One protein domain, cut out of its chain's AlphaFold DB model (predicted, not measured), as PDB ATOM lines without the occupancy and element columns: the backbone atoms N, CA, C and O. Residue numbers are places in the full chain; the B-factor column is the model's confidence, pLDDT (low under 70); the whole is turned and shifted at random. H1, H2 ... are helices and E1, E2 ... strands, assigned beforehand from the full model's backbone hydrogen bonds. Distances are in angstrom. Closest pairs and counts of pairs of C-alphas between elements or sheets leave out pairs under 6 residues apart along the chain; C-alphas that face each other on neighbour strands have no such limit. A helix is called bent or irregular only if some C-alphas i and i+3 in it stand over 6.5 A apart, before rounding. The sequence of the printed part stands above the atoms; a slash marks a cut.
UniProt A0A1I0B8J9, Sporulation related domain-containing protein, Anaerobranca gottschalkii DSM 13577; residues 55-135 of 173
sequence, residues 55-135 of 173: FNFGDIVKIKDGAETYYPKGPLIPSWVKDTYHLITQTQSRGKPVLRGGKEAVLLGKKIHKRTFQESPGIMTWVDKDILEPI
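Overview. This is residues 55 to 135 of the 173 residues of the protein "Sporulation related domain-containing protein" of Anaerobranca gottschalkii DSM 13577 (UniProt A0A1I0B8J9). This is one strongly twisted, branched sheet of six strands, with the long bent strand E4 through its middle, E5 along one side of E4, and E2 and E3 on the other. E2 leads on to E1 and E6, while the unnamed stretch 64 to 78 and the one small helix, H1, run along one side of the domain. E3 is at one end of the longest axis and the E4 to E5 loop, residues 113 to 118, at the other. The printed part has 81 residues, with one named helix, which follows the first of the six named strands along the chain; it is mostly strand, and the sheet's neighbour pairs, E1 and E2, E1 and E6, E2 and E4, E3 and E4, and E4 and E5, are antiparallel. It is compact, with a radius of gyration of the C-alphas of 11.7 A and spans of 34 by 26 by 19 A.

Arrangement. Begin at E4, residues 103 to 112, which has three neighbours. On one side of it find E5, residues 119 to 128, antiparallel at 168 degrees, with N 108 and O 125 at 2.9 A. On the other side are E2, residues 85 to 90, with N 87 and O 110 at 2.8 A, and E3, residues 96 to 100, with N 100 and O 103 at 2.8 A. E3, E4 and E5 form a meander, each strand the antiparallel neighbour of the one before, and E3 and E4, like E4 and E5, are hairpins. E4 lies on one side of E2; on the other side of E2 look for E1, residues 60 to 63, with N 61 and O 86 at 2.8 A. On the other side of E1 is the edge strand E6, residues 132 to 134, with N 62 and O 133 at 2.8 A. H1, residues 79 to 82, only grazes the sheet, with its residues 81 to 82. H1 is too short for an O i to N i+4 pair; its one O i to N i+3 pair is within range. E1 and E5 are apart.

Along the chain. Find C-alpha 60 at (-23.966, -12.647, 99.640), where E1 begins. E4 starts at C-alpha 103, (-21.579, 1.488, 113.309), bends by 66 degrees at residue 109 and measures 24.6 A from first to last C-alpha. E5 measures 21.3 A and bends by 72 degrees at residue 125; E2 measures 15.5 A and E3 12.6 A. E6 ends at C-alpha 134, (-21.660, -14.156, 105.003).

Size, cuts and confidence. The two C-alphas farthest apart, those of Gly 102 and Thr 116, are 35.3 A from each other. The printed part has no cut. Look at residues 64 to 78 for the long link, from E1 to H1. The mean pLDDT of the printed part is 89.3, and no printed residue is under 70.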
ATOM      1  N   PHE A  55     -16.658  -7.886 104.773       87.00
ATOM      2  CA  PHE A  55     -17.718  -7.766 103.777       87.00
ATOM      3  C   PHE A  55     -17.281  -6.866 102.622       87.00
ATOM      4  O   PHE A  55     -16.968  -5.689 102.834       87.00
ATOM      5  N   ASN A  56     -17.299  -7.408 101.410       87.62
ATOM      6  CA  ASN A  56     -16.952  -6.728 100.171       87.62
ATOM      7  C   ASN A  56     -18.179  -6.546  99.267       87.62
ATOM      8  O   ASN A  56     -19.242  -7.132  99.472       87.62
ATOM      9  N   PHE A  57     -18.024  -5.704  98.246       88.44
ATOM     10  CA  PHE A  57     -19.019  -5.585  97.183       88.44
ATOM     11  C   PHE A  57     -19.206  -6.941  96.488       88.44
ATOM     12  O   PHE A  57     -18.225  -7.574  96.104       88.44
ATOM     13  N   GLY A  58     -20.458  -7.358  96.296       87.12
ATOM     14  CA  GLY A  58     -20.806  -8.631  95.662       87.12
ATOM     15  C   GLY A  58     -20.899  -9.821  96.618       87.12
ATOM     16  O   GLY A  58     -21.329 -10.891  96.195       87.12
ATOM     17  N   ASP A  59     -20.567  -9.650  97.900       90.19
ATOM     18  CA  ASP A  59     -20.758 -10.719  98.876       90.19
ATOM     19  C   ASP A  59     -22.252 -10.947  99.144       90.19
ATOM     20  O   ASP A  59     -23.051 -10.008  99.252       90.19
ATOM     21  N   ILE A  60     -22.620 -12.223  99.263       91.38
ATOM     22  CA  ILE A  60     -23.966 -12.647  99.640       91.38
ATOM     23  C   ILE A  60     -24.010 -12.785 101.155       91.38
ATOM     24  O   ILE A  60     -23.188 -13.473 101.761       91.38
ATOM     25  N   VAL A  61     -24.997 -12.151 101.772       92.56
ATOM     26  CA  VAL A  61     -25.176 -12.129 103.217       92.56
ATOM     27  C   VAL A  61     -26.601 -12.491 103.603       92.56
ATOM     28  O   VAL A  61     -27.562 -12.214 102.884       92.56
ATOM     29  N   LYS A  62     -26.742 -13.094 104.777       93.19
ATOM     30  CA  LYS A  62     -28.015 -13.262 105.473       93.19
ATOM     31  C   LYS A  62     -28.008 -12.353 106.699       93.19
ATOM     32  O   LYS A  62     -26.970 -12.149 107.321       93.19
ATOM     33  N   ILE A  63     -29.166 -11.810 107.053       92.62
ATOM     34  CA  ILE A  63     -29.340 -11.137 108.342       92.62
ATOM     35  C   ILE A  63     -29.532 -12.200 109.429       92.62
ATOM     36  O   ILE A  63     -30.307 -13.140 109.243       92.62
ATOM     37  N   LYS A  64     -28.843 -12.044 110.566       92.38
ATOM     38  CA  LYS A  64     -29.003 -12.907 111.744       92.38
ATOM     39  C   LYS A  64     -30.454 -12.926 112.205       92.38
ATOM     40  O   LYS A  64     -31.086 -11.877 112.316       92.38
ATOM     41  N   ASP A  65     -30.967 -14.102 112.555       87.81
ATOM     42  CA  ASP A  65     -32.380 -14.243 112.932       87.81
ATOM     43  C   ASP A  65     -32.722 -13.423 114.197       87.81
ATOM     44  O   ASP A  65     -33.792 -12.811 114.273       87.81
ATOM     45  N   GLY A  66     -31.758 -13.299 115.121       87.88
ATOM     46  CA  GLY A  66     -31.852 -12.484 116.340       87.88
ATOM     47  C   GLY A  66     -31.696 -10.969 116.150       87.88
ATOM     48  O   GLY A  66     -31.767 -10.233 117.127       87.88
ATOM     49  N   ALA A  67     -31.470 -10.472 114.930       90.00
ATOM     50  CA  ALA A  67     -31.383  -9.034 114.687       90.00
ATOM     51  C   ALA A  67     -32.781  -8.413 114.572       90.00
ATOM     52  O   ALA A  67     -33.573  -8.811 113.719       90.00
ATOM     53  N   GLU A  68     -33.100  -7.426 115.403       91.44
ATOM     54  CA  GLU A  68     -34.416  -6.767 115.380       91.44
ATOM     55  C   GLU A  68     -34.454  -5.553 114.453       91.44
ATOM     56  O   GLU A  68     -35.438  -5.348 113.751       91.44
ATOM     57  N   THR A  69     -33.370  -4.780 114.406       93.12
ATOM     58  CA  THR A  69     -33.261  -3.525 113.649       93.12
ATOM     59  C   THR A  69     -32.074  -3.551 112.697       93.12
ATOM     60  O   THR A  69     -31.053  -4.153 113.019       93.12
ATOM     61  N   TYR A  70     -32.156  -2.843 111.565       91.50
ATOM     62  CA  TYR A  70     -31.069  -2.816 110.569       91.50
ATOM     63  C   TYR A  70     -29.755  -2.239 111.091       91.50
ATOM     64  O   TYR A  70     -28.681  -2.610 110.633       91.50
ATOM     65  N   TYR A  71     -29.843  -1.299 112.020       91.12
ATOM     66  CA  TYR A  71     -28.721  -0.687 112.716       91.12
ATOM     67  C   TYR A  71     -29.226  -0.202 114.080       91.12
ATOM     68  O   TYR A  71     -30.442  -0.071 114.257       91.12
ATOM     69  N   PRO A  72     -28.342   0.073 115.055       90.12
ATOM     70  CA  PRO A  72     -28.760   0.527 116.377       90.12
ATOM     71  C   PRO A  72     -29.670   1.761 116.298       90.12
ATOM     72  O   PRO A  72     -29.322   2.740 115.634       90.12
ATOM     73  N   LYS A  73     -30.824   1.718 116.982       88.31
ATOM     74  CA  LYS A  73     -31.878   2.758 116.938       88.31
ATOM     75  C   LYS A  73     -32.494   2.979 115.543       88.31
ATOM     76  O   LYS A  73     -33.048   4.042 115.270       88.31
ATOM     77  N   GLY A  74     -32.351   2.006 114.647       87.06
ATOM     78  CA  GLY A  74     -32.928   2.016 113.309       87.06
ATOM     79  C   GLY A  74     -34.315   1.372 113.240       87.06
ATOM     80  O   GLY A  74     -34.850   0.925 114.254       87.06
ATOM     81  N   PRO A  75     -34.899   1.302 112.033       90.56
ATOM     82  CA  PRO A  75     -36.180   0.643 111.819       90.56
ATOM     83  C   PRO A  75     -36.081  -0.874 112.019       90.56
ATOM     84  O   PRO A  75     -35.024  -1.478 111.795       90.56
ATOM     85  N   LEU A  76     -37.208  -1.475 112.412       93.19
ATOM     86  CA  LEU A  76     -37.351  -2.921 112.565       93.19
ATOM     87  C   LEU A  76     -37.188  -3.633 111.219       93.19
ATOM     88  O   LEU A  76     -37.658  -3.159 110.183       93.19
ATOM     89  N   ILE A  77     -36.530  -4.788 111.249       92.94
ATOM     90  CA  ILE A  77     -36.296  -5.636 110.084       92.94
ATOM     91  C   ILE A  77     -37.563  -6.459 109.830       92.94
ATOM     92  O   ILE A  77     -37.925  -7.293 110.667       92.94
ATOM     93  N   PRO A  78     -38.226  -6.291 108.675       91.69
ATOM     94  CA  PRO A  78     -39.373  -7.115 108.328       91.69
ATOM     95  C   PRO A  78     -38.992  -8.595 108.216       91.69
ATOM     96  O   PRO A  78     -37.914  -8.937 107.728       91.69
ATOM     97  N   SER A  79     -39.911  -9.487 108.593       90.19
ATOM     98  CA  SER A  79     -39.685 -10.942 108.555       90.19
ATOM     99  C   SER A  79     -39.247 -11.439 107.168       90.19
ATOM    100  O   SER A  79     -38.288 -12.202 107.058       90.19
ATOM    101  N   TRP A  80     -39.851 -10.911 106.096       88.31
ATOM    102  CA  TRP A  80     -39.519 -11.291 104.718       88.31
ATOM    103  C   TRP A  80     -38.065 -10.990 104.329       88.31
ATOM    104  O   TRP A  80     -37.520 -11.652 103.452       88.31
ATOM    105  N   VAL A  81     -37.421 -10.019 104.981       91.00
ATOM    106  CA  VAL A  81     -36.013  -9.682 104.736       91.00
ATOM    107  C   VAL A  81     -35.103 -10.732 105.367       91.00
ATOM    108  O   VAL A  81     -34.100 -11.108 104.770       91.00
ATOM    109  N   LYS A  82     -35.464 -11.259 106.539       89.62
ATOM    110  CA  LYS A  82     -34.713 -12.338 107.203       89.62
ATOM    111  C   LYS A  82     -34.829 -13.668 106.455       89.62
ATOM    112  O   LYS A  82     -33.917 -14.496 106.493       89.62
ATOM    113  N   ASP A  83     -35.935 -13.865 105.740       89.19
ATOM    114  CA  ASP A  83     -36.171 -15.086 104.973       89.19
ATOM    115  C   ASP A  83     -35.482 -15.113 103.593       89.19
ATOM    116  O   ASP A  83     -35.516 -16.116 102.883       89.19
ATOM    117  N   THR A  84     -34.771 -14.053 103.212       90.94
ATOM    118  CA  THR A  84     -34.018 -13.991 101.952       90.94
ATOM    119  C   THR A  84     -32.533 -13.768 102.187       90.94
ATOM    120  O   THR A  84     -32.122 -13.243 103.221       90.94
ATOM    121  N   TYR A  85     -31.719 -14.136 101.202       92.75
ATOM    122  CA  TYR A  85     -30.337 -13.672 101.141       92.75
ATOM    123  C   TYR A  85     -30.289 -12.296 100.484       92.75
ATOM    124  O   TYR A  85     -31.205 -11.914  99.756       92.75
ATOM    125  N   HIS A  86     -29.218 -11.555 100.728       92.25
ATOM    126  CA  HIS A  86     -29.023 -10.210 100.201       92.25
ATOM    127  C   HIS A  86     -27.634 -10.074  99.612       92.25
ATOM    128  O   HIS A  86     -26.680 -10.653 100.118       92.25
ATOM    129  N   LEU A  87     -27.525  -9.291  98.549       92.19
ATOM    130  CA  LEU A  87     -26.257  -8.951  97.929       92.19
ATOM    131  C   LEU A  87     -25.810  -7.576  98.413       92.19
ATOM    132  O   LEU A  87     -26.578  -6.604  98.356       92.19
ATOM    133  N   ILE A  88     -24.548  -7.483  98.816       92.75
ATOM    134  CA  ILE A  88     -23.921  -6.203  99.119       92.75
ATOM    135  C   ILE A  88     -23.641  -5.469  97.812       92.75
ATOM    136  O   ILE A  88     -22.834  -5.906  96.994       92.75
ATOM    137  N   THR A  89     -24.290  -4.323  97.625       90.69
ATOM    138  CA  THR A  89     -24.120  -3.489  96.427       90.69
ATOM    139  C   THR A  89     -23.317  -2.229  96.695       90.69
ATOM    140  O   THR A  89     -22.847  -1.610  95.752       90.69
ATOM    141  N   GLN A  90     -23.142  -1.811  97.950       88.00
ATOM    142  CA  GLN A  90     -22.219  -0.729  98.301       88.00
ATOM    143  C   GLN A  90     -21.666  -0.951  99.705       88.00
ATOM    144  O   GLN A  90     -22.393  -1.311 100.625       88.00
ATOM    145  N   THR A  91     -20.378  -0.691  99.886       88.06
ATOM    146  CA  THR A  91     -19.715  -0.713 101.201       88.06
ATOM    147  C   THR A  91     -19.313   0.687 101.666       88.06
ATOM    148  O   THR A  91     -19.104   0.916 102.854       88.06
ATOM    149  N   GLN A  92     -19.225   1.636 100.735       89.69
ATOM    150  CA  GLN A  92     -18.826   3.019 100.955       89.69
ATOM    151  C   GLN A  92     -19.729   3.938 100.135       89.69
ATOM    152  O   GLN A  92     -20.215   3.557  99.070       89.69
ATOM    153  N   SER A  93     -19.928   5.163 100.609       82.75
ATOM    154  CA  SER A  93     -20.645   6.205  99.877       82.75
ATOM    155  C   SER A  93     -19.717   7.395  99.684       82.75
ATOM    156  O   SER A  93     -19.112   7.872 100.642       82.75
ATOM    157  N   ARG A  94     -19.567   7.857  98.435       83.38
ATOM    158  CA  ARG A  94     -18.651   8.958  98.071       83.38
ATOM    159  C   ARG A  94     -17.216   8.747  98.599       83.38
ATOM    160  O   ARG A  94     -16.595   9.679  99.102       83.38
ATOM    161  N   GLY A  95     -16.726   7.505  98.548       83.19
ATOM    162  CA  GLY A  95     -15.388   7.120  99.020       83.19
ATOM    163  C   GLY A  95     -15.208   7.088 100.544       83.19
ATOM    164  O   GLY A  95     -14.094   6.880 101.013       83.19
ATOM    165  N   LYS A  96     -16.275   7.290 101.330       85.50
ATOM    166  CA  LYS A  96     -16.236   7.238 102.799       85.50
ATOM    167  C   LYS A  96     -17.031   6.041 103.334       85.50
ATOM    168  O   LYS A  96     -18.071   5.700 102.760       85.50
ATOM    169  N   PRO A  97     -16.582   5.403 104.431       86.12
ATOM    170  CA  PRO A  97     -17.370   4.379 105.104       86.12
ATOM    171  C   PRO A  97     -18.674   4.990 105.620       86.12
ATOM    172  O   PRO A  97     -18.693   6.105 106.146       86.12
ATOM    173  N   VAL A  98     -19.778   4.268 105.448       86.88
ATOM    174  CA  VAL A  98     -21.085   4.742 105.904       86.88
ATOM    175  C   VAL A  98     -21.317   4.274 107.328       86.88
ATOM    176  O   VAL A  98     -21.336   3.076 107.595       86.88
ATOM    177  N   LEU A  99     -21.528   5.231 108.230       89.12
ATOM    178  CA  LEU A  99     -21.910   4.957 109.609       89.12
ATOM    179  C   LEU A  99     -23.421   5.149 109.788       89.12
ATOM    180  O   LEU A  99     -23.977   6.204 109.463       89.12
ATOM    181  N   ARG A 100     -24.097   4.132 110.327       85.19
ATOM    182  CA  ARG A 100     -25.506   4.175 110.742       85.19
ATOM    183  C   ARG A 100     -25.601   3.712 112.190       85.19
ATOM    184  O   ARG A 100     -25.057   2.677 112.549       85.19
ATOM    185  N   GLY A 101     -26.230   4.516 113.048       82.62
ATOM    186  CA  GLY A 101     -26.304   4.213 114.483       82.62
ATOM    187  C   GLY A 101     -24.933   4.115 115.174       82.62
ATOM    188  O   GLY A 101     -24.802   3.397 116.158       82.62
ATOM    189  N   GLY A 102     -23.906   4.792 114.640       86.00
ATOM    190  CA  GLY A 102     -22.531   4.742 115.156       86.00
ATOM    191  C   GLY A 102     -21.706   3.535 114.697       86.00
ATOM    192  O   GLY A 102     -20.562   3.401 115.115       86.00
ATOM    193  N   LYS A 103     -22.256   2.679 113.830       88.12
ATOM    194  CA  LYS A 103     -21.579   1.488 113.309       88.12
ATOM    195  C   LYS A 103     -21.460   1.504 111.797       88.12
ATOM    196  O   LYS A 103     -22.262   2.139 111.115       88.12
ATOM    197  N   GLU A 104     -20.473   0.787 111.280       89.81
ATOM    198  CA  GLU A 104     -20.294   0.618 109.842       89.81
ATOM    199  C   GLU A 104     -21.434  -0.190 109.233       89.81
ATOM    200  O   GLU A 104     -21.725  -1.311 109.649       89.81
ATOM    201  N   ALA A 105     -22.044   0.376 108.200       91.31
ATOM    202  CA  ALA A 105     -23.137  -0.236 107.477       91.31
ATOM    203  C   ALA A 105     -22.750  -0.508 106.023       91.31
ATOM    204  O   ALA A 105     -21.939   0.202 105.425       91.31
ATOM    205  N   VAL A 106     -23.377  -1.523 105.442       92.44
ATOM    206  CA  VAL A 106     -23.293  -1.866 104.020       92.44
ATOM    207  C   VAL A 106     -24.676  -1.781 103.388       92.44
ATOM    208  O   VAL A 106     -25.686  -2.037 104.041       92.44
ATOM    209  N   LEU A 107     -24.737  -1.388 102.122       93.81
ATOM    210  CA  LEU A 107     -25.980  -1.292 101.374       93.81
ATOM    211  C   LEU A 107     -26.356  -2.659 100.811       93.81
ATOM    212  O   LEU A 107     -25.605  -3.252 100.029       93.81
ATOM    213  N   LEU A 108     -27.557  -3.112 101.156       92.62
ATOM    214  CA  LEU A 108     -28.170  -4.309 100.599       92.62
ATOM    215  C   LEU A 108     -29.118  -3.907  99.469       92.62
ATOM    216  O   LEU A 108     -30.262  -3.517  99.707       92.62
ATOM    217  N   GLY A 109     -28.625  -3.946  98.232       88.12
ATOM    218  CA  GLY A 109     -29.378  -3.465  97.068       88.12
ATOM    219  C   GLY A 109     -30.151  -4.539  96.310       88.12
ATOM    220  O   GLY A 109     -31.144  -4.229  95.654       88.12
ATOM    221  N   LYS A 110     -29.736  -5.804  96.410       91.88
ATOM    222  CA  LYS A 110     -30.435  -6.926  95.771       91.88
ATOM    223  C   LYS A 110     -30.767  -7.991  96.797       91.88
ATOM    224  O   LYS A 110     -29.998  -8.203  97.731       91.88
ATOM    225  N   LYS A 111     -31.893  -8.669  96.600       92.62
ATOM    226  CA  LYS A 111     -32.237  -9.884  97.339       92.62
ATOM    227  C   LYS A 111     -32.002 -11.100  96.453       92.62
ATOM    228  O   LYS A 111     -32.115 -11.014  95.232       92.62
ATOM    229  N   ILE A 112     -31.688 -12.221  97.075       91.00
ATOM    230  CA  ILE A 112     -31.421 -13.497  96.429       91.00
ATOM    231  C   ILE A 112     -32.356 -14.536  97.044       91.00
ATOM    232  O   ILE A 112     -32.438 -14.693  98.267       91.00
ATOM    233  N   HIS A 113     -33.069 -15.255  96.182       88.31
ATOM    234  CA  HIS A 113     -33.922 -16.357  96.610       88.31
ATOM    235  C   HIS A 113     -33.083 -17.558  97.068       88.31
ATOM    236  O   HIS A 113     -32.233 -18.040  96.325       88.31
ATOM    237  N   LYS A 114     -33.372 -18.096  98.261       84.88
ATOM    238  CA  LYS A 114     -32.603 -19.197  98.883       84.88
ATOM    239  C   LYS A 114     -32.514 -20.465  98.029       84.88
ATOM    240  O   LYS A 114     -31.513 -21.164  98.081       84.88
ATOM    241  N   ARG A 115     -33.572 -20.770  97.269       83.44
ATOM    242  CA  ARG A 115     -33.672 -22.003  96.474       83.44
ATOM    243  C   ARG A 115     -33.052 -21.862  95.087       83.44
ATOM    244  O   ARG A 115     -32.304 -22.727  94.658       83.44
ATOM    245  N   THR A 116     -33.410 -20.804  94.368       82.56
ATOM    246  CA  THR A 116     -33.035 -20.630  92.957       82.56
ATOM    247  C   THR A 116     -31.775 -19.791  92.775       82.56
ATOM    248  O   THR A 116     -31.265 -19.713  91.663       82.56
ATOM    249  N   PHE A 117     -31.293 -19.133  93.838       82.31
ATOM    250  CA  PHE A 117     -30.222 -18.135  93.789       82.31
ATOM    251  C   PHE A 117     -30.459 -17.025  92.754       82.31
ATOM    252  O   PHE A 117     -29.522 -16.370  92.305       82.31
ATOM    253  N   GLN A 118     -31.719 -16.792  92.384       85.38
ATOM    254  CA  GLN A 118     -32.087 -15.724  91.470       85.38
ATOM    255  C   GLN A 118     -32.031 -14.384  92.191       85.38
ATOM    256  O   GLN A 118     -32.580 -14.229  93.287       85.38
ATOM    257  N   GLU A 119     -31.371 -13.425  91.549       89.31
ATOM    258  CA  GLU A 119     -31.316 -12.042  91.994       89.31
ATOM    259  C   GLU A 119     -32.632 -11.330  91.684       89.31
ATOM    260  O   GLU A 119     -33.255 -11.517  90.639       89.31
ATOM    261  N   SER A 120     -33.063 -10.481  92.602       87.25
ATOM    262  CA  SER A 120     -34.220  -9.611  92.433       87.25
ATOM    263  C   SER A 120     -33.953  -8.267  93.111       87.25
ATOM    264  O   SER A 120     -33.068  -8.180  93.972       87.25
ATOM    265  N   PRO A 121     -34.707  -7.210  92.761       89.50
ATOM    266  CA  PRO A 121     -34.624  -5.932  93.459       89.50
ATOM    267  C   PRO A 121     -34.752  -6.125  94.977       89.50
ATOM    268  O   PRO A 121     -35.659  -6.814  95.457       89.50
ATOM    269  N   GLY A 122     -33.779  -5.591  95.714       86.69
ATOM    270  CA  GLY A 122     -33.665  -5.734  97.162       86.69
ATOM    271  C   GLY A 122     -34.207  -4.528  97.921       86.69
ATOM    272  O   GLY A 122     -34.900  -3.677  97.372       86.69
ATOM    273  N   ILE A 123     -33.859  -4.460  99.205       85.75
ATOM    274  CA  ILE A 123     -34.345  -3.437 100.142       85.75
ATOM    275  C   ILE A 123     -33.703  -2.054  99.961       85.75
ATOM    276  O   ILE A 123     -34.167  -1.099 100.576       85.75
ATOM    277  N   MET A 124     -32.618  -1.940  99.183       91.75
ATOM    278  CA  MET A 124     -31.841  -0.702  98.985       91.75
ATOM    279  C   MET A 124     -31.556   0.047 100.298       91.75
ATOM    280  O   MET A 124     -31.643   1.270 100.377       91.75
ATOM    281  N   THR A 125     -31.234  -0.702 101.354       91.31
ATOM    282  CA  THR A 125     -31.128  -0.181 102.725       91.31
ATOM    283  C   THR A 125     -29.753  -0.474 103.312       91.31
ATOM    284  O   THR A 125     -29.152  -1.512 103.035       91.31
ATOM    285  N   TRP A 126     -29.242   0.472 104.104       91.88
ATOM    286  CA  TRP A 126     -27.982   0.336 104.832       91.88
ATOM    287  C   TRP A 126     -28.187  -0.500 106.095       91.88
ATOM    288  O   TRP A 126     -29.038  -0.165 106.920       91.88
ATOM    289  N   VAL A 127     -27.387  -1.549 106.256       92.44
ATOM    290  CA  VAL A 127     -27.492  -2.530 107.341       92.44
ATOM    291  C   VAL A 127     -26.145  -2.679 108.045       92.44
ATOM    292  O   VAL A 127     -25.109  -2.707 107.386       92.44
ATOM    293  N   ASP A 128     -26.163  -2.743 109.376       92.75
ATOM    294  CA  ASP A 128     -24.992  -2.931 110.237       92.75
ATOM    295  C   ASP A 128     -24.273  -4.250 109.907       92.75
ATOM    296  O   ASP A 128     -24.893  -5.311 109.833       92.75
ATOM    297  N   LYS A 129     -22.950  -4.188 109.723       90.56
ATOM    298  CA  LYS A 129     -22.110  -5.361 109.435       90.56
ATOM    299  C   LYS A 129     -22.177  -6.419 110.538       90.56
ATOM    300  O   LYS A 129     -22.088  -7.608 110.244       90.56
ATOM    301  N   ASP A 130     -22.361  -6.017 111.794       89.06
ATOM    302  CA  ASP A 130     -22.323  -6.944 112.933       89.06
ATOM    303  C   ASP A 130     -23.506  -7.926 112.952       89.06
ATOM    304  O   ASP A 130     -23.410  -9.017 113.529       89.06
ATOM    305  N   ILE A 131     -24.623  -7.555 112.321       91.56
ATOM    306  CA  ILE A 131     -25.834  -8.381 112.244       91.56
ATOM    307  C   ILE A 131     -25.918  -9.210 110.959       91.56
ATOM    308  O   ILE A 131     -26.921  -9.888 110.732       91.56
ATOM    309  N   LEU A 132     -24.880  -9.157 110.125       91.81
ATOM    310  CA  LEU A 132     -24.787  -9.914 108.886       91.81
ATOM    311  C   LEU A 132     -23.960 -11.182 109.082       91.81
ATOM    312  O   LEU A 132     -22.993 -11.227 109.843       91.81
ATOM    313  N   GLU A 133     -24.347 -12.218 108.353       90.25
ATOM    314  CA  GLU A 133     -23.616 -13.469 108.225       90.25
ATOM    315  C   GLU A 133     -23.296 -13.693 106.749       90.25
ATOM    316  O   GLU A 133     -24.216 -13.704 105.924       90.25
ATOM    317  N   PRO A 134     -22.014 -13.845 106.377       89.69
ATOM    318  CA  PRO A 134     -21.660 -14.156 105.003       89.69
ATOM    319  C   PRO A 134     -22.143 -15.562 104.653       89.69
ATOM    320  O   PRO A 134     -21.878 -16.529 105.370       89.69
ATOM    321  N   ILE A 135     -22.814 -15.680 103.515       88.88
ATOM    322  CA  ILE A 135     -23.214 -16.960 102.949       88.88
ATOM    323  C   ILE A 135     -22.212 -17.310 101.861       88.88
ATOM    324  O   ILE A 135     -22.121 -16.642 100.831       88.88
TER     325      ILE A 135